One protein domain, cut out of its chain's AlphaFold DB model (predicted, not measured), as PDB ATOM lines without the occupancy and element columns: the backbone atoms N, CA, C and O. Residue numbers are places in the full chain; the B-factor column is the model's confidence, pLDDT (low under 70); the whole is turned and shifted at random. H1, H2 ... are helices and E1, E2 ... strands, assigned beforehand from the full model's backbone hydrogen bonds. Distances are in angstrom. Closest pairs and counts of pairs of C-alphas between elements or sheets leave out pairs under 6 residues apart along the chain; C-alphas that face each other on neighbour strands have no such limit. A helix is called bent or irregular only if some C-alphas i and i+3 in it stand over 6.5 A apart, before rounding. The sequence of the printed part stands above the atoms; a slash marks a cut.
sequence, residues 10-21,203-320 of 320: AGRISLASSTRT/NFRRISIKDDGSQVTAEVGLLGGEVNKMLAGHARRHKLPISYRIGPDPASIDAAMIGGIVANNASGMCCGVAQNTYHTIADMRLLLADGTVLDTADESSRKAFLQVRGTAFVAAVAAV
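This is residues 10 to 21 and 203 to 320 of the 320 residues of the protein "FAD-binding PCMH-type domain-containing protein" of Tetradesmus obliquus (UniProt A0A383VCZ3). A curled, twisted sheet of five strands runs through the domain, with H1 covering one face over E2 and E3 and the bent helix H4 at the opposite edge, where its arm H4a packs on E5. The other arm, H4b, turns away, and residues 315 to 320 stick out; the small helices H2 and H3 graze the sheet between these ends, with long unnamed stretches before each. The printed part has 130 residues, with the order E1 E2 E3 H1 H2 H3 E4 E5 H4; the sheet order is E2 E3 E1 E4 E5, antiparallel throughout, and the class is mixed, helices and strands. The whole is compact, with a radius of gyration of the C-alphas of 15.5 A, but elongated in outline, spanning 46 by 28 by 25 A.

E1, residues 10 to 16, begins at C-alpha 10 (17.490, 44.963, -31.767) and is 19.0 A long. E2 is residues 207 to 210, E3 residues 215 to 219 at 13.5 A, E4 residues 281 to 287 at 16.5 A, and E5 residues 293 to 295. H1, residues 224 to 237, is 20.0 A long and begins at (24.617, 31.437, -26.046). H2 is residues 258 to 263 and H3 residues 277 to 280. H4, residues 299 to 318, was assigned as one helix by its hydrogen bonds but is bent: C-alphas 308 and 311 are 9.5 A apart. Its arms are H4a, residues 299 to 308, 14.5 A, and H4b, residues 311 to 318, 10.6 A, ending at C-alpha 318 (21.141, 55.982, -14.254).

Inner strand E1 is antiparallel to E3 at 161 degrees, with N 13 and O 218 2.8 A apart, and to E4 at 174 degrees, with N 14 and O 283 2.9 A apart. The hairpin E2 and E3 has N 208 and O 217 at 2.8 A; the hairpin E4 and E5 has N 286 and O 294 at 2.8 A. The pairing of E4 is staggered: residues 281 to 284 pair with E1, 285 to 287 with E5. In two layers, a helix on one face of a sheet, H1 runs slantwise to the strands at a height over the sheet of 10.2 A; the closest C-alphas of H1 and E2 are Leu 231 and Ile 209, 7.2 A. H2 and H3 only just touch, with 3 pairs of C-alphas within 8 A, the closest Val 262 and Thr 277 at 5.7 A. H4a only grazes the sheet; its closest C-alpha pair with E5 is Ser 301 and Asp 295, 5.7 A. H4a and H4b are near each other and about perpendicular at 74 degrees; H4b is not on the sheet. Every O i to N i+4 pair is within hydrogen-bond range in H1, H2, H4a and H4b; H3 is too short for one.

The C-alphas farthest apart, of Lys 239 and Ala 312, are 47.8 A apart. Residues 22 to 202 are not printed, and C-alphas 21 and 203 are 30.8 A apart across the cut. The links H1 to H2 and H2 to H3 are long. Mean pLDDT of the printed part is 85.7; residues 10 to 21 and 318 to 320 are under 70.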
ATOM      1  N   ALA A  10      17.914  45.236 -30.392       37.53
ATOM      2  CA  ALA A  10      17.490  44.963 -31.767       37.53
ATOM      3  C   ALA A  10      18.669  44.810 -32.733       37.53
ATOM      4  O   ALA A  10      18.463  44.594 -33.920       37.53
ATOM      5  N   GLY A  11      19.903  44.919 -32.248       45.19
ATOM      6  CA  GLY A  11      21.065  44.958 -33.123       45.19
ATOM      7  C   GLY A  11      22.136  43.978 -32.698       45.19
ATOM      8  O   GLY A  11      22.165  42.833 -33.138       45.19
ATOM      9  N   ARG A  12      23.049  44.469 -31.869       53.00
ATOM     10  CA  ARG A  12      24.327  43.844 -31.538       53.00
ATOM     11  C   ARG A  12      24.603  44.035 -30.060       53.00
ATOM     12  O   ARG A  12      24.282  45.085 -29.510       53.00
ATOM     13  N   ILE A  13      25.186  43.022 -29.440       60.16
ATOM     14  CA  ILE A  13      25.581  43.045 -28.038       60.16
ATOM     15  C   ILE A  13      27.023  42.574 -27.968       60.16
ATOM     16  O   ILE A  13      27.352  41.493 -28.459       60.16
ATOM     17  N   SER A  14      27.876  43.415 -27.405       50.00
ATOM     18  CA  SER A  14      29.286  43.136 -27.195       50.00
ATOM     19  C   SER A  14      29.487  42.695 -25.757       50.00
ATOM     20  O   SER A  14      29.203  43.443 -24.821       50.00
ATOM     21  N   LEU A  15      29.939  41.457 -25.590       46.03
ATOM     22  CA  LEU A  15      30.255  40.865 -24.299       46.03
ATOM     23  C   LEU A  15      31.777  40.724 -24.185       46.03
ATOM     24  O   LEU A  15      32.423  40.120 -25.045       46.03
ATOM     25  N   ALA A  16      32.341  41.253 -23.106       40.66
ATOM     26  CA  ALA A  16      33.633  40.855 -22.587       40.66
ATOM     27  C   ALA A  16      33.524  39.407 -22.091       40.66
ATOM     28  O   ALA A  16      32.747  39.083 -21.190       40.66
ATOM     29  N   SER A  17      34.282  38.504 -22.702       42.06
ATOM     30  CA  SER A  17      34.336  37.112 -22.271       42.06
ATOM     31  C   SER A  17      35.293  36.991 -21.087       42.06
ATOM     32  O   SER A  17      36.467  37.342 -21.198       42.06
ATOM     33  N   SER A  18      34.810  36.515 -19.944       39.88
ATOM     34  CA  SER A  18      35.573  36.564 -18.690       39.88
ATOM     35  C   SER A  18      35.928  35.195 -18.109       39.88
ATOM     36  O   SER A  18      36.637  35.130 -17.103       39.88
ATOM     37  N   THR A  19      35.473  34.086 -18.698       39.44
ATOM     38  CA  THR A  19      35.759  32.754 -18.149       39.44
ATOM     39  C   THR A  19      36.982  32.130 -18.814       39.44
ATOM     40  O   THR A  19      36.961  31.702 -19.967       39.44
ATOM     41  N   ARG A  20      38.079  32.051 -18.047       39.12
ATOM     42  CA  ARG A  20      39.139  31.067 -18.293       39.12
ATOM     43  C   ARG A  20      38.534  29.690 -18.035       39.12
ATOM     44  O   ARG A  20      37.889  29.506 -17.009       39.12
ATOM     45  N   THR A  21      38.766  28.712 -18.901       35.06
ATOM     46  CA  THR A  21      38.646  27.304 -18.505       35.06
ATOM     47  C   THR A  21      39.887  26.919 -17.705       35.06
ATOM     48  O   THR A  21      40.937  26.719 -18.319       35.06
ATOM     49  N   ASN A 203      18.987  35.889 -40.104       86.56
ATOM     50  CA  ASN A 203      18.433  37.103 -39.505       86.56
ATOM     51  C   ASN A 203      18.845  37.238 -38.041       86.56
ATOM     52  O   ASN A 203      18.637  36.307 -37.274       86.56
ATOM     53  N   PHE A 204      19.403  38.390 -37.655       91.50
ATOM     54  CA  PHE A 204      19.933  38.638 -36.306       91.50
ATOM     55  C   PHE A 204      20.953  37.592 -35.834       91.50
ATOM     56  O   PHE A 204      20.982  37.229 -34.657       91.50
ATOM     57  N   ARG A 205      21.771  37.069 -36.754       92.94
ATOM     58  CA  ARG A 205      22.738  35.999 -36.470       92.94
ATOM     59  C   ARG A 205      24.176  36.350 -36.830       92.94
ATOM     60  O   ARG A 205      25.018  35.460 -36.928       92.94
ATOM     61  N   ARG A 206      24.487  37.631 -37.050       92.88
ATOM     62  CA  ARG A 206      25.880  38.053 -37.255       92.88
ATOM     63  C   ARG A 206      26.663  37.964 -35.949       92.88
ATOM     64  O   ARG A 206      26.138  38.197 -34.863       92.88
ATOM     65  N   ILE A 207      27.944  37.657 -36.088       94.56
ATOM     66  CA  ILE A 207      28.904  37.606 -34.994       94.56
ATOM     67  C   ILE A 207      30.231  38.193 -35.469       94.56
ATOM     68  O   ILE A 207      30.621  38.016 -36.623       94.56
ATOM     69  N   SER A 208      30.923  38.890 -34.579       95.75
ATOM     70  CA  SER A 208      32.288  39.361 -34.765       95.75
ATOM     71  C   SER A 208      33.072  39.030 -33.504       95.75
ATOM     72  O   SER A 208      32.698  39.448 -32.412       95.75
ATOM     73  N   ILE A 209      34.124  38.231 -33.654       95.31
ATOM     74  CA  ILE A 209      35.035  37.870 -32.570       95.31
ATOM     75  C   ILE A 209      36.265  38.761 -32.729       95.31
ATOM     76  O   ILE A 209      36.846  38.794 -33.817       95.31
ATOM     77  N   LYS A 210      36.624  39.512 -31.686       91.25
ATOM     78  CA  LYS A 210      37.765  40.435 -31.709       91.25
ATOM     79  C   LYS A 210      39.006  39.764 -31.134       91.25
ATOM     80  O   LYS A 210      38.897  38.972 -30.200       91.25
ATOM     81  N   ASP A 211      40.162  40.113 -31.690       89.75
ATOM     82  CA  ASP A 211      41.486  39.731 -31.194       89.75
ATOM     83  C   ASP A 211      41.609  38.225 -30.881       89.75
ATOM     84  O   ASP A 211      41.377  37.362 -31.738       89.75
ATOM     85  N   ASP A 212      41.957  37.900 -29.639       91.25
ATOM     86  CA  ASP A 212      42.112  36.545 -29.111       91.25
ATOM     87  C   ASP A 212      40.782  35.885 -28.687       91.25
ATOM     88  O   ASP A 212      40.760  34.784 -28.138       91.25
ATOM     89  N   GLY A 213      39.655  36.537 -28.956       90.81
ATOM     90  CA  GLY A 213      38.333  36.102 -28.529       90.81
ATOM     91  C   GLY A 213      37.938  36.558 -27.131       90.81
ATOM     92  O   GLY A 213      36.872  36.152 -26.678       90.81
ATOM     93  N   SER A 214      38.735  37.422 -26.487       92.31
ATOM     94  CA  SER A 214      38.391  38.069 -25.214       92.31
ATOM     95  C   SER A 214      37.169  39.001 -25.299       92.31
ATOM     96  O   SER A 214      36.574  39.350 -24.273       92.31
ATOM     97  N   GLN A 215      36.761  39.393 -26.510       93.00
ATOM     98  CA  GLN A 215      35.530  40.135 -26.771       93.00
ATOM     99  C   GLN A 215      34.784  39.560 -27.975       93.00
ATOM    100  O   GLN A 215      35.375  39.202 -29.001       93.00
ATOM    101  N   VAL A 216      33.457  39.533 -27.872       95.31
ATOM    102  CA  VAL A 216      32.576  39.091 -28.952       95.31
ATOM    103  C   VAL A 216      31.376  40.011 -29.086       95.31
ATOM    104  O   VAL A 216      30.673  40.280 -28.119       95.31
ATOM    105  N   THR A 217      31.113  40.457 -30.309       95.94
ATOM    106  CA  THR A 217      29.882  41.148 -30.683       95.94
ATOM    107  C   THR A 217      28.952  40.157 -31.368       95.94
ATOM    108  O   THR A 217      29.266  39.655 -32.446       95.94
ATOM    109  N   ALA A 218      27.804  39.879 -30.763       95.00
ATOM    110  CA  ALA A 218      26.814  38.926 -31.251       95.00
ATOM    111  C   ALA A 218      25.456  39.603 -31.453       95.00
ATOM    112  O   ALA A 218      25.055  40.480 -30.689       95.00
ATOM    113  N   GLU A 219      24.734  39.195 -32.489       95.00
ATOM    114  CA  GLU A 219      23.349  39.613 -32.678       95.00
ATOM    115  C   GLU A 219      22.376  38.789 -31.837       95.00
ATOM    116  O   GLU A 219      22.642  37.656 -31.431       95.00
ATOM    117  N   VAL A 220      21.217  39.387 -31.578       93.75
ATOM    118  CA  VAL A 220      20.274  38.926 -30.555       93.75
ATOM    119  C   VAL A 220      19.621  37.575 -30.828       93.75
ATOM    120  O   VAL A 220      19.083  36.988 -29.894       93.75
ATOM    121  N   GLY A 221      19.677  37.079 -32.065       94.44
ATOM    122  CA  GLY A 221      19.128  35.789 -32.479       94.44
ATOM    123  C   GLY A 221      20.112  34.619 -32.388       94.44
ATOM    124  O   GLY A 221      19.735  33.497 -32.732       94.44
ATOM    125  N   LEU A 222      21.365  34.838 -31.968       94.88
ATOM    126  CA  LEU A 222      22.325  33.756 -31.707       94.88
ATOM    127  C   LEU A 222      22.040  33.075 -30.376       94.88
ATOM    128  O   LEU A 222      21.637  33.736 -29.424       94.88
ATOM    129  N   LEU A 223      22.301  31.771 -30.286       95.44
ATOM    130  CA  LEU A 223      22.243  31.053 -29.012       95.44
ATOM    131  C   LEU A 223      23.518  31.260 -28.210       95.44
ATOM    132  O   LEU A 223      24.604  31.283 -28.786       95.44
ATOM    133  N   GLY A 224      23.420  31.327 -26.884       95.25
ATOM    134  CA  GLY A 224      24.617  31.437 -26.046       95.25
ATOM    135  C   GLY A 224      25.573  30.253 -26.250       95.25
ATOM    136  O   GLY A 224      26.780  30.439 -26.424       95.25
ATOM    137  N   GLY A 225      25.035  29.032 -26.350       96.06
ATOM    138  CA  GLY A 225      25.819  27.827 -26.635       96.06
ATOM    139  C   GLY A 225      26.464  27.847 -28.025       96.06
ATOM    140  O   GLY A 225      27.588  27.376 -28.205       96.06
ATOM    141  N   GLU A 226      25.795  28.447 -29.011       95.69
ATOM    142  CA  GLU A 226      26.336  28.646 -30.358       95.69
ATOM    143  C   GLU A 226      27.499  29.646 -30.362       95.69
ATOM    144  O   GLU A 226      28.547  29.351 -30.936       95.69
ATOM    145  N   VAL A 227      27.361  30.775 -29.661       96.56
ATOM    146  CA  VAL A 227      28.443  31.760 -29.503       96.56
ATOM    147  C   VAL A 227      29.671  31.117 -28.853       96.56
ATOM    148  O   VAL A 227      30.784  31.270 -29.356       96.56
ATOM    149  N   ASN A 228      29.485  30.311 -27.803       96.50
ATOM    150  CA  ASN A 228      30.583  29.585 -27.156       96.50
ATOM    151  C   ASN A 228      31.276  28.585 -28.096       96.50
ATOM    152  O   ASN A 228      32.505  28.476 -28.093       96.50
ATOM    153  N   LYS A 229      30.516  27.877 -28.943       97.50
ATOM    154  CA  LYS A 229      31.080  26.983 -29.970       97.50
ATOM    155  C   LYS A 229      31.899  27.765 -31.004       97.50
ATOM    156  O   LYS A 229      32.967  27.299 -31.408       97.50
ATOM    157  N   MET A 230      31.436  28.951 -31.402       97.06
ATOM    158  CA  MET A 230      32.150  29.833 -32.331       97.06
ATOM    159  C   MET A 230      33.450  30.381 -31.726       97.06
ATOM    160  O   MET A 230      34.481  30.328 -32.397       97.06
ATOM    161  N   LEU A 231      33.437  30.809 -30.458       96.94
ATOM    162  CA  LEU A 231      34.635  31.228 -29.716       96.94
ATOM    163  C   LEU A 231      35.672  30.102 -29.607       96.94
ATOM    164  O   LEU A 231      36.844  30.299 -29.924       96.94
ATOM    165  N   ALA A 232      35.241  28.885 -29.260       97.25
ATOM    166  CA  ALA A 232      36.134  27.728 -29.223       97.25
ATOM    167  C   ALA A 232      36.708  27.387 -30.611       97.25
ATOM    168  O   ALA A 232      37.879  27.030 -30.748       97.25
ATOM    169  N   GLY A 233      35.893  27.511 -31.664       97.69
ATOM    170  CA  GLY A 233      36.339  27.353 -33.046       97.69
ATOM    171  C   GLY A 233      37.378  28.399 -33.461       97.69
ATOM    172  O   GLY A 233      38.350  28.046 -34.129       97.69
ATOM    173  N   HIS A 234      37.198  29.655 -33.040       96.62
ATOM    174  CA  HIS A 234      38.158  30.746 -33.239       96.62
ATOM    175  C   HIS A 234      39.496  30.430 -32.575       96.62
ATOM    176  O   HIS A 234      40.514  30.378 -33.264       96.62
ATOM    177  N   ALA A 235      39.487  30.089 -31.285       97.25
ATOM    178  CA  ALA A 235      40.699  29.735 -30.551       97.25
ATOM    179  C   ALA A 235      41.476  28.591 -31.217       97.25
ATOM    180  O   ALA A 235      42.681  28.707 -31.436       97.25
ATOM    181  N   ARG A 236      40.786  27.521 -31.642       97.50
ATOM    182  CA  ARG A 236      41.422  26.409 -32.373       97.50
ATOM    183  C   ARG A 236      42.017  26.845 -33.711       97.50
ATOM    184  O   ARG A 236      43.159  26.499 -34.003       97.50
ATOM    185  N   ARG A 237      41.262  27.593 -34.526       97.31
ATOM    186  CA  ARG A 237      41.708  28.044 -35.859       97.31
ATOM    187  C   ARG A 237      42.950  28.929 -35.768       97.31
ATOM    188  O   ARG A 237      43.844  28.805 -36.599       97.31
ATOM    189  N   HIS A 238      43.003  29.782 -34.752       96.31
ATOM    190  CA  HIS A 238      44.088  30.733 -34.531       96.31
ATOM    191  C   HIS A 238      45.176  30.207 -33.578       96.31
ATOM    192  O   HIS A 238      46.106  30.943 -33.267       96.31
ATOM    193  N   LYS A 239      45.093  28.934 -33.150       96.56
ATOM    194  CA  LYS A 239      46.031  28.281 -32.216       96.56
ATOM    195  C   LYS A 239      46.275  29.103 -30.944       96.56
ATOM    196  O   LYS A 239      47.400  29.197 -30.457       96.56
ATOM    197  N   LEU A 240      45.215  29.719 -30.429       95.38
ATOM    198  CA  LEU A 240      45.290  30.559 -29.243       95.38
ATOM    199  C   LEU A 240      45.472  29.689 -27.992       95.38
ATOM    200  O   LEU A 240      44.875  28.613 -27.902       95.38
ATOM    201  N   PRO A 241      46.260  30.149 -27.006       93.50
ATOM    202  CA  PRO A 241      46.504  29.397 -25.777       93.50
ATOM    203  C   PRO A 241      45.268  29.322 -24.869       93.50
ATOM    204  O   PRO A 241      45.202  28.472 -23.985       93.50
ATOM    205  N   ILE A 242      44.297  30.217 -25.071       92.81
ATOM    206  CA  ILE A 242      43.084  30.342 -24.264       92.81
ATOM    207  C   ILE A 242      41.866  30.235 -25.184       92.81
ATOM    208  O   ILE A 242      41.840  30.808 -26.272       92.81
ATOM    209  N   SER A 243      40.845  29.508 -24.728       93.88
ATOM    210  CA  SER A 243      39.519  29.483 -25.346       93.88
ATOM    211  C   SER A 243      38.523  30.163 -24.418       93.88
ATOM    212  O   SER A 243      38.205  29.635 -23.354       93.88
ATOM    213  N   TYR A 244      38.004  31.305 -24.848       93.31
ATOM    214  CA  TYR A 244      37.020  32.074 -24.099       93.31
ATOM    215  C   TYR A 244      35.593  31.531 -24.256       93.31
ATOM    216  O   TYR A 244      35.278  30.804 -25.203       93.31
ATOM    217  N   ARG A 245      34.722  31.911 -23.317       93.06
ATOM    218  CA  ARG A 245      33.265  31.736 -23.365       93.06
ATOM    219  C   ARG A 245      32.586  33.008 -22.866       93.06
ATOM    220  O   ARG A 245      33.178  33.761 -22.090       93.06
ATOM    221  N   ILE A 246      31.349  33.245 -23.293       93.38
ATOM    222  CA  ILE A 246      30.547  34.336 -22.731       93.38
ATOM    223  C   ILE A 246      30.370  34.114 -21.225       93.38
ATOM    224  O   ILE A 246      30.253  32.971 -20.783       93.38
ATOM    225  N   GLY A 247      30.398  35.204 -20.456       89.94
ATOM    226  CA  GLY A 247      30.215  35.169 -19.003       89.94
ATOM    227  C   GLY A 247      28.923  34.480 -18.571       89.94
ATOM    228  O   GLY A 247      29.018  33.462 -17.890       89.94
ATOM    229  N   PRO A 248      27.736  34.967 -18.986       90.50
ATOM    230  CA  PRO A 248      26.475  34.373 -18.562       90.50
ATOM    231  C   PRO A 248      26.328  32.934 -19.066       90.50
ATOM    232  O   PRO A 248      26.378  32.680 -20.271       90.50
ATOM    233  N   ASP A 249      26.081  32.000 -18.145       90.75
ATOM    234  CA  ASP A 249      25.929  30.568 -18.421       90.75
ATOM    235  C   ASP A 249      24.584  29.989 -17.930       90.75
ATOM    236  O   ASP A 249      24.572  29.000 -17.194       90.75
ATOM    237  N   PRO A 250      23.422  30.560 -18.317       92.06
ATOM    238  CA  PRO A 250      22.135  30.031 -17.876       92.06
ATOM    239  C   PRO A 250      21.993  28.548 -18.209       92.06
ATOM    240  O   PRO A 250      22.452  28.088 -19.251       92.06
ATOM    241  N   ALA A 251      21.271  27.802 -17.371       93.81
ATOM    242  CA  ALA A 251      21.026  26.374 -17.603       93.81
ATOM    243  C   ALA A 251      20.403  26.093 -18.988       93.81
ATOM    244  O   ALA A 251      20.601  25.030 -19.565       93.81
ATOM    245  N   SER A 252      19.691  27.073 -19.552       93.62
ATOM    246  CA  SER A 252      19.105  27.022 -20.888       93.62
ATOM    247  C   SER A 252      20.036  27.508 -22.007       93.62
ATOM    248  O   SER A 252      19.540  27.785 -23.089       93.62
ATOM    249  N   ILE A 253      21.354  27.633 -21.815       94.50
ATOM    250  CA  ILE A 253      22.275  28.293 -22.766       94.50
ATOM    251  C   ILE A 253      22.261  27.727 -24.197       94.50
ATOM    252  O   ILE A 253      22.465  28.477 -25.154       94.50
ATOM    253  N   ASP A 254      21.975  26.436 -24.374       95.00
ATOM    254  CA  ASP A 254      21.835  25.808 -25.698       95.00
ATOM    255  C   ASP A 254      20.477  26.081 -26.378       95.00
ATOM    256  O   ASP A 254      20.293  25.734 -27.540       95.00
ATOM    257  N   ALA A 255      19.541  26.734 -25.687       94.81
ATOM    258  CA  ALA A 255      18.250  27.179 -26.217       94.81
ATOM    259  C   ALA A 255      18.032  28.699 -26.076       94.81
ATOM    260  O   ALA A 255      17.257  29.286 -26.827       94.81
ATOM    261  N   ALA A 256      18.704  29.351 -25.128       95.00
ATOM    262  CA  ALA A 256      18.575  30.766 -24.831       95.00
ATOM    263  C   ALA A 256      19.350  31.604 -25.849       95.00
ATOM    264  O   ALA A 256      20.552  31.428 -26.065       95.00
ATOM    265  N   MET A 257      18.645  32.553 -26.453       95.62
ATOM    266  CA  MET A 257      19.227  33.518 -27.375       95.62
ATOM    267  C   MET A 257      19.880  34.689 -26.633       95.62
ATOM    268  O   MET A 257      19.392  35.105 -25.581       95.62
ATOM    269  N   ILE A 258      20.922  35.272 -27.229       95.31
ATOM    270  CA  ILE A 258      21.694  36.408 -26.708       95.31
ATOM    271  C   ILE A 258      20.789  37.580 -26.310       95.31
ATOM    272  O   ILE A 258      20.979  38.151 -25.240       95.31
ATOM    273  N   GLY A 259      19.752  37.889 -27.096       93.44
ATOM    274  CA  GLY A 259      18.795  38.941 -26.741       93.44
ATOM    275  C   GLY A 259      18.073  38.685 -25.414       93.44
ATOM    276  O   GLY A 259      17.937  39.595 -24.605       93.44
ATOM    277  N   GLY A 260      17.652  37.440 -25.167       93.50
ATOM    278  CA  GLY A 260      16.985  37.053 -23.920       93.50
ATOM    279  C   GLY A 260      17.951  36.944 -22.739       93.50
ATOM    280  O   GLY A 260      17.625  37.397 -21.648       93.50
ATOM    281  N   ILE A 261      19.153  36.401 -22.969       94.88
ATOM    282  CA  ILE A 261      20.244  36.350 -21.981       94.88
ATOM    283  C   ILE A 261      20.506  37.755 -21.431       94.88
ATOM    284  O   ILE A 261      20.526  37.958 -20.220       94.88
ATOM    285  N   VAL A 262      20.623  38.734 -22.327       93.62
ATOM    286  CA  VAL A 262      20.941  40.112 -21.961       93.62
ATOM    287  C   VAL A 262      19.765  40.829 -21.316       93.62
ATOM    288  O   VAL A 262      19.937  41.429 -20.256       93.62
ATOM    289  N   ALA A 263      18.570  40.730 -21.903       91.88
ATOM    290  CA  ALA A 263      17.370  41.372 -21.365       91.88
ATOM    291  C   ALA A 263      17.042  40.915 -19.934       91.88
ATOM    292  O   ALA A 263      16.510  41.693 -19.145       91.88
ATOM    293  N   ASN A 264      17.403  39.677 -19.588       91.25
ATOM    294  CA  ASN A 264      17.124  39.091 -18.281       91.25
ATOM    295  C   ASN A 264      18.280  39.204 -17.283       91.25
ATOM    296  O   ASN A 264      18.184  38.617 -16.208       91.25
ATOM    297  N   ASN A 265      19.370  39.900 -17.628       91.94
ATOM    298  CA  ASN A 265      20.607  39.885 -16.846       91.94
ATOM    299  C   ASN A 265      21.019  38.457 -16.448       91.94
ATOM    300  O   ASN A 265      21.268  38.155 -15.278       91.94
ATOM    301  N   ALA A 266      21.000  37.539 -17.414       91.19
ATOM    302  CA  ALA A 266      21.152  36.131 -17.105       91.19
ATOM    303  C   ALA A 266      22.523  35.839 -16.481       91.19
ATOM    304  O   ALA A 266      23.504  36.564 -16.681       91.19
ATOM    305  N   SER A 267      22.543  34.753 -15.721       90.56
ATOM    306  CA  SER A 267      23.670  34.194 -14.981       90.56
ATOM    307  C   SER A 267      23.523  32.661 -14.985       90.56
ATOM    308  O   SER A 267      22.618  32.134 -15.634       90.56
ATOM    309  N   GLY A 268      24.377  31.945 -14.265       88.44
ATOM    310  CA  GLY A 268      24.374  30.498 -14.117       88.44
ATOM    311  C   GLY A 268      25.402  30.025 -13.092       88.44
ATOM    312  O   GLY A 268      26.049  30.826 -12.410       88.44
ATOM    313  N   MET A 269      25.506  28.704 -12.937       84.31
ATOM    314  CA  MET A 269      26.264  28.082 -11.845       84.31
ATOM    315  C   MET A 269      27.758  28.412 -11.883       84.31
ATOM    316  O   MET A 269      28.361  28.551 -10.822       84.31
ATOM    317  N   CYS A 270      28.361  28.541 -13.068       79.50
ATOM    318  CA  CYS A 270      29.794  28.813 -13.170       79.50
ATOM    319  C   CYS A 270      30.097  30.309 -13.062       79.50
ATOM    320  O   CYS A 270      31.163  30.672 -12.571       79.50
ATOM    321  N   CYS A 271      29.194  31.174 -13.538       79.06
ATOM    322  CA  CYS A 271      29.452  32.612 -13.621       79.06
ATOM    323  C   CYS A 271      29.014  33.382 -12.359       79.06
ATOM    324  O   CYS A 271      29.578  34.435 -12.040       79.06
ATOM    325  N   GLY A 272      28.035  32.851 -11.614       84.00
ATOM    326  CA  GLY A 272      27.458  33.503 -10.441       84.00
ATOM    327  C   GLY A 272      27.040  34.953 -10.721       84.00
ATOM    328  O   GLY A 272      26.756  35.349 -11.854       84.00
ATOM    329  N   VAL A 273      27.025  35.796  -9.690       83.88
ATOM    330  CA  VAL A 273      26.687  37.221  -9.866       83.88
ATOM    331  C   VAL A 273      27.824  38.038 -10.478       83.88
ATOM    332  O   VAL A 273      27.560  39.073 -11.069       83.88
ATOM    333  N   ALA A 274      29.072  37.576 -10.380       84.12
ATOM    334  CA  ALA A 274      30.246  38.338 -10.810       84.12
ATOM    335  C   ALA A 274      30.395  38.425 -12.337       84.12
ATOM    336  O   ALA A 274      31.067  39.319 -12.844       84.12
ATOM    337  N   GLN A 275      29.801  37.478 -13.065       85.69
ATOM    338  CA  GLN A 275      29.942  37.348 -14.516       85.69
ATOM    339  C   GLN A 275      28.585  37.214 -15.213       85.69
ATOM    340  O   GLN A 275      28.484  36.657 -16.308       85.69
ATOM    341  N   ASN A 276      27.539  37.756 -14.584       88.06
ATOM    342  CA  ASN A 276      26.253  37.946 -15.238       88.06
ATOM    343  C   ASN A 276      26.384  38.914 -16.427       88.06
ATOM    344  O   ASN A 276      27.439  39.492 -16.715       88.06
ATOM    345  N   THR A 277      25.279  39.102 -17.133       87.44
ATOM    346  CA  THR A 277      25.302  39.911 -18.348       87.44
ATOM    347  C   THR A 277      25.630  41.387 -18.072       87.44
ATOM    348  O   THR A 277      26.372  41.994 -18.839       87.44
ATOM    349  N   TYR A 278      25.173  41.965 -16.956       87.12
ATOM    350  CA  TYR A 278      25.478  43.359 -16.596       87.12
ATOM    351  C   TYR A 278      26.970  43.618 -16.384       87.12
ATOM    352  O   TYR A 278      27.465  44.669 -16.781       87.12
ATOM    353  N   HIS A 279      27.697  42.664 -15.804       87.25
ATOM    354  CA  HIS A 279      29.136  42.804 -15.571       87.25
ATOM    355  C   HIS A 279      29.997  42.460 -16.786       87.25
ATOM    356  O   HIS A 279      31.195  42.738 -16.785       87.25
ATOM    357  N   THR A 280      29.410  41.845 -17.813       89.88
ATOM    358  CA  THR A 280      30.152  41.380 -18.988       89.88
ATOM    359  C   THR A 280      29.823  42.140 -20.259       89.88
ATOM    360  O   THR A 280      30.558  42.010 -21.226       89.88
ATOM    361  N   ILE A 281      28.790  42.981 -20.299       91.62
ATOM    362  CA  ILE A 281      28.546  43.852 -21.453       91.62
ATOM    363  C   ILE A 281      29.591  44.966 -21.531       91.62
ATOM    364  O   ILE A 281      29.806  45.704 -20.574       91.62
ATOM    365  N   ALA A 282      30.184  45.123 -22.714       91.56
ATOM    366  CA  ALA A 282      31.035  46.257 -23.057       91.56
ATOM    367  C   ALA A 282      30.245  47.355 -23.790       91.56
ATOM    368  O   ALA A 282      30.391  48.540 -23.496       91.56
ATOM    369  N   ASP A 283      29.392  46.959 -24.737       92.56
ATOM    370  CA  ASP A 283      28.574  47.863 -25.541       92.56
ATOM    371  C   ASP A 283      27.332  47.148 -26.108       92.56
ATOM    372  O   ASP A 283      27.255  45.916 -26.147       92.56
ATOM    373  N   MET A 284      26.320  47.919 -26.506       92.75
ATOM    374  CA  MET A 284      25.063  47.413 -27.045       92.75
ATOM    375  C   MET A 284      24.433  48.383 -28.045       92.75
ATOM    376  O   MET A 284      24.543  49.603 -27.929       92.75
ATOM    377  N   ARG A 285      23.684  47.819 -28.994       93.00
ATOM    378  CA  ARG A 285      22.795  48.557 -29.889       93.00
ATOM    379  C   ARG A 285      21.339  48.338 -29.492       93.00
ATOM    380  O   ARG A 285      20.818  47.221 -29.557       93.00
ATOM    381  N   LEU A 286      20.697  49.429 -29.097       89.62
ATOM    382  CA  LEU A 286      19.367  49.487 -28.511       89.62
ATOM    383  C   LEU A 286      18.378  50.160 -29.451       89.62
ATOM    384  O   LEU A 286      18.694  51.173 -30.075       89.62
ATOM    385  N   LEU A 287      17.155  49.642 -29.464       87.81
ATOM    386  CA  LEU A 287      16.009  50.288 -30.081       87.81
ATOM    387  C   LEU A 287      14.972  50.596 -28.998       87.81
ATOM    388  O   LEU A 287      14.448  49.691 -28.347       87.81
ATOM    389  N   LEU A 288      14.699  51.882 -28.783       86.69
ATOM    390  CA  LEU A 288      13.722  52.341 -27.800       86.69
ATOM    391  C   LEU A 288      12.300  52.287 -28.370       86.69
ATOM    392  O   LEU A 288      12.094  52.267 -29.582       86.69
ATOM    393  N   ALA A 289      11.309  52.305 -27.475       81.81
ATOM    394  CA  ALA A 289       9.894  52.135 -27.813       81.81
ATOM    395  C   ALA A 289       9.336  53.163 -28.815       81.81
ATOM    396  O   ALA A 289       8.354  52.879 -29.487       81.81
ATOM    397  N   ASP A 290       9.950  54.340 -28.936       80.31
ATOM    398  CA  ASP A 290       9.549  55.369 -29.903       80.31
ATOM    399  C   ASP A 290      10.317  55.298 -31.234       80.31
ATOM    400  O   ASP A 290      10.229  56.201 -32.061       80.31
ATOM    401  N   GLY A 291      11.115  54.249 -31.435       79.94
ATOM    402  CA  GLY A 291      11.898  54.050 -32.648       79.94
ATOM    403  C   GLY A 291      13.318  54.622 -32.605       79.94
ATOM    404  O   GLY A 291      14.080  54.372 -33.543       79.94
ATOM    405  N   THR A 292      13.693  55.352 -31.546       85.25
ATOM    406  CA  THR A 292      15.048  55.908 -31.405       85.25
ATOM    407  C   THR A 292      16.072  54.783 -31.280       85.25
ATOM    408  O   THR A 292      15.904  53.881 -30.460       85.25
ATOM    409  N   VAL A 293      17.156  54.860 -32.053       88.56
ATOM    410  CA  VAL A 293      18.263  53.900 -31.990       88.56
ATOM    411  C   VAL A 293      19.460  54.517 -31.281       88.56
ATOM    412  O   VAL A 293      19.835  55.655 -31.563       88.56
ATOM    413  N   LEU A 294      20.069  53.745 -30.387       89.88
ATOM    414  CA  LEU A 294      21.308  54.091 -29.706       89.88
ATOM    415  C   LEU A 294      22.305  52.952 -29.877       89.88
ATOM    416  O   LEU A 294      22.053  51.833 -29.439       89.88
ATOM    417  N   ASP A 295      23.448  53.247 -30.476       94.00
ATOM    418  CA  ASP A 295      24.608  52.367 -30.477       94.00
ATOM    419  C   ASP A 295      25.624  52.902 -29.467       94.00
ATOM    420  O   ASP A 295      26.195  53.978 -29.652       94.00
ATOM    421  N   THR A 296      25.817  52.193 -28.353       92.06
ATOM    422  CA  THR A 296      26.698  52.682 -27.288       92.06
ATOM    423  C   THR A 296      28.173  52.565 -27.652       92.06
ATOM    424  O   THR A 296      28.985  53.216 -26.996       92.06
ATOM    425  N   ALA A 297      28.541  51.794 -28.681       91.94
ATOM    426  CA  ALA A 297      29.914  51.724 -29.175       91.94
ATOM    427  C   ALA A 297      30.271  52.945 -30.042       91.94
ATOM    428  O   ALA A 297      31.409  53.412 -30.017       91.94
ATOM    429  N   ASP A 298      29.293  53.500 -30.761       94.56
ATOM    430  CA  ASP A 298      29.478  54.592 -31.720       94.56
ATOM    431  C   ASP A 298      29.311  55.976 -31.069       94.56
ATOM    432  O   ASP A 298      28.229  56.379 -30.638       94.56
ATOM    433  N   GLU A 299      30.393  56.755 -31.040       95.00
ATOM    434  CA  GLU A 299      30.387  58.112 -30.488       95.00
ATOM    435  C   GLU A 299      29.403  59.050 -31.195       95.00
ATOM    436  O   GLU A 299      28.762  59.877 -30.539       95.00
ATOM    437  N   SER A 300      29.257  58.920 -32.514       95.81
ATOM    438  CA  SER A 300      28.332  59.747 -33.287       95.81
ATOM    439  C   SER A 300      26.881  59.429 -32.921       95.81
ATOM    440  O   SER A 300      26.092  60.349 -32.684       95.81
ATOM    441  N   SER A 301      26.557  58.141 -32.744       93.75
ATOM    442  CA  SER A 301      25.247  57.690 -32.272       93.75
ATOM    443  C   SER A 301      24.944  58.209 -30.866       93.75
ATOM    444  O   SER A 301      23.868  58.767 -30.645       93.75
ATOM    445  N   ARG A 302      25.903  58.130 -29.930       93.06
ATOM    446  CA  ARG A 302      25.742  58.681 -28.570       93.06
ATOM    447  C   ARG A 302      25.462  60.188 -28.587       93.06
ATOM    448  O   ARG A 302      24.561  60.645 -27.885       93.06
ATOM    449  N   LYS A 303      26.194  60.965 -29.396       93.00
ATOM    450  CA  LYS A 303      25.987  62.421 -29.523       93.00
ATOM    451  C   LYS A 303      24.610  62.750 -30.099       93.00
ATOM    452  O   LYS A 303      23.902  63.574 -29.524       93.00
ATOM    453  N   ALA A 304      24.214  62.084 -31.183       91.81
ATOM    454  CA  ALA A 304      22.897  62.270 -31.790       91.81
ATOM    455  C   ALA A 304      21.766  61.911 -30.810       91.81
ATOM    456  O   ALA A 304      20.796  62.654 -30.672       91.81
ATOM    457  N   PHE A 305      21.918  60.819 -30.058       90.44
ATOM    458  CA  PHE A 305      20.949  60.414 -29.041       90.44
ATOM    459  C   PHE A 305      20.776  61.472 -27.943       90.44
ATOM    460  O   PHE A 305      19.649  61.805 -27.577       90.44
ATOM    461  N   LEU A 306      21.878  62.044 -27.446       89.56
ATOM    462  CA  LEU A 306      21.840  63.108 -26.437       89.56
ATOM    463  C   LEU A 306      21.181  64.392 -26.952       89.56
ATOM    464  O   LEU A 306      20.520  65.072 -26.172       89.56
ATOM    465  N   GLN A 307      21.309  64.711 -28.241       88.62
ATOM    466  CA  GLN A 307      20.604  65.848 -28.842       88.62
ATOM    467  C   GLN A 307      19.086  65.626 -28.883       88.62
ATOM    468  O   GLN A 307      18.329  66.560 -28.639       88.62
ATOM    469  N   VAL A 308      18.639  64.394 -29.151       85.19
ATOM    470  CA  VAL A 308      17.209  64.048 -29.232       85.19
ATOM    471  C   VAL A 308      16.566  63.900 -27.848       85.19
ATOM    472  O   VAL A 308      15.425  64.311 -27.648       85.19
ATOM    473  N   ARG A 309      17.266  63.290 -26.885       81.94
ATOM    474  CA  ARG A 309      16.709  62.924 -25.567       81.94
ATOM    475  C   ARG A 309      17.105  63.841 -24.420       81.94
ATOM    476  O   ARG A 309      16.440  63.835 -23.385       81.94
ATOM    477  N   GLY A 310      18.185  64.595 -24.585       81.38
ATOM    478  CA  GLY A 310      18.805  65.363 -23.517       81.38
ATOM    479  C   GLY A 310      19.534  64.492 -22.488       81.38
ATOM    480  O   GLY A 310      19.315  63.287 -22.350       81.38
ATOM    481  N   THR A 311      20.402  65.131 -21.710       78.94
ATOM    482  CA  THR A 311      21.156  64.495 -20.616       78.94
ATOM    483  C   THR A 311      20.267  64.109 -19.433       78.94
ATOM    484  O   THR A 311      20.575  63.152 -18.727       78.94
ATOM    485  N   ALA A 312      19.133  64.791 -19.250       73.81
ATOM    486  CA  ALA A 312      18.163  64.494 -18.197       73.81
ATOM    487  C   ALA A 312      17.567  63.082 -18.324       73.81
ATOM    488  O   ALA A 312      17.381  62.407 -17.314       73.81
ATOM    489  N   PHE A 313      17.325  62.604 -19.551       80.38
ATOM    490  CA  PHE A 313      16.873  61.231 -19.783       80.38
ATOM    491  C   PHE A 313      17.911  60.214 -19.295       80.38
ATOM    492  O   PHE A 313      17.571  59.272 -18.586       80.38
ATOM    493  N   VAL A 314      19.185  60.426 -19.635       76.69
ATOM    494  CA  VAL A 314      20.276  59.530 -19.226       76.69
ATOM    495  C   VAL A 314      20.454  59.543 -17.708       76.69
ATOM    496  O   VAL A 314      20.585  58.482 -17.107       76.69
ATOM    497  N   ALA A 315      20.388  60.720 -17.080       71.06
ATOM    498  CA  ALA A 315      20.453  60.849 -15.627       71.06
ATOM    499  C   ALA A 315      19.293  60.124 -14.925       71.06
ATOM    500  O   ALA A 315      19.511  59.460 -13.917       71.06
ATOM    501  N   ALA A 316      18.079  60.199 -15.480       73.44
ATOM    502  CA  ALA A 316      16.923  59.488 -14.946       73.44
ATOM    503  C   ALA A 316      17.073  57.964 -15.056       73.44
ATOM    504  O   ALA A 316      16.709  57.256 -14.126       73.44
ATOM    505  N   VAL A 317      17.630  57.459 -16.164       74.25
ATOM    506  CA  VAL A 317      17.899  56.022 -16.336       74.25
ATOM    507  C   VAL A 317      18.996  55.540 -15.384       74.25
ATOM    508  O   VAL A 317      18.876  54.452 -14.843       74.25
ATOM    509  N   ALA A 318      20.038  56.341 -15.149       68.94
ATOM    510  CA  ALA A 318      21.141  55.982 -14.254       68.94
ATOM    511  C   ALA A 318      20.769  55.987 -12.757       68.94
ATOM    512  O   ALA A 318      21.534  55.482 -11.940       68.94
ATOM    513  N   ALA A 319      19.637  56.592 -12.392       63.53
ATOM    514  CA  ALA A 319      19.161  56.681 -11.012       63.53
ATOM    515  C   ALA A 319      18.296  55.481 -10.571       63.53
ATOM    516  O   ALA A 319      17.859  55.452  -9.420       63.53
ATOM    517  N   VAL A 320      18.017  54.541 -11.481       46.72
ATOM    518  CA  VAL A 320      17.212  53.324 -11.267       46.72
ATOM    519  C   VAL A 320      18.131  52.116 -11.162       46.72
ATOM    520  O   VAL A 320      17.843  51.254 -10.303       46.72
TER     521      VAL A 320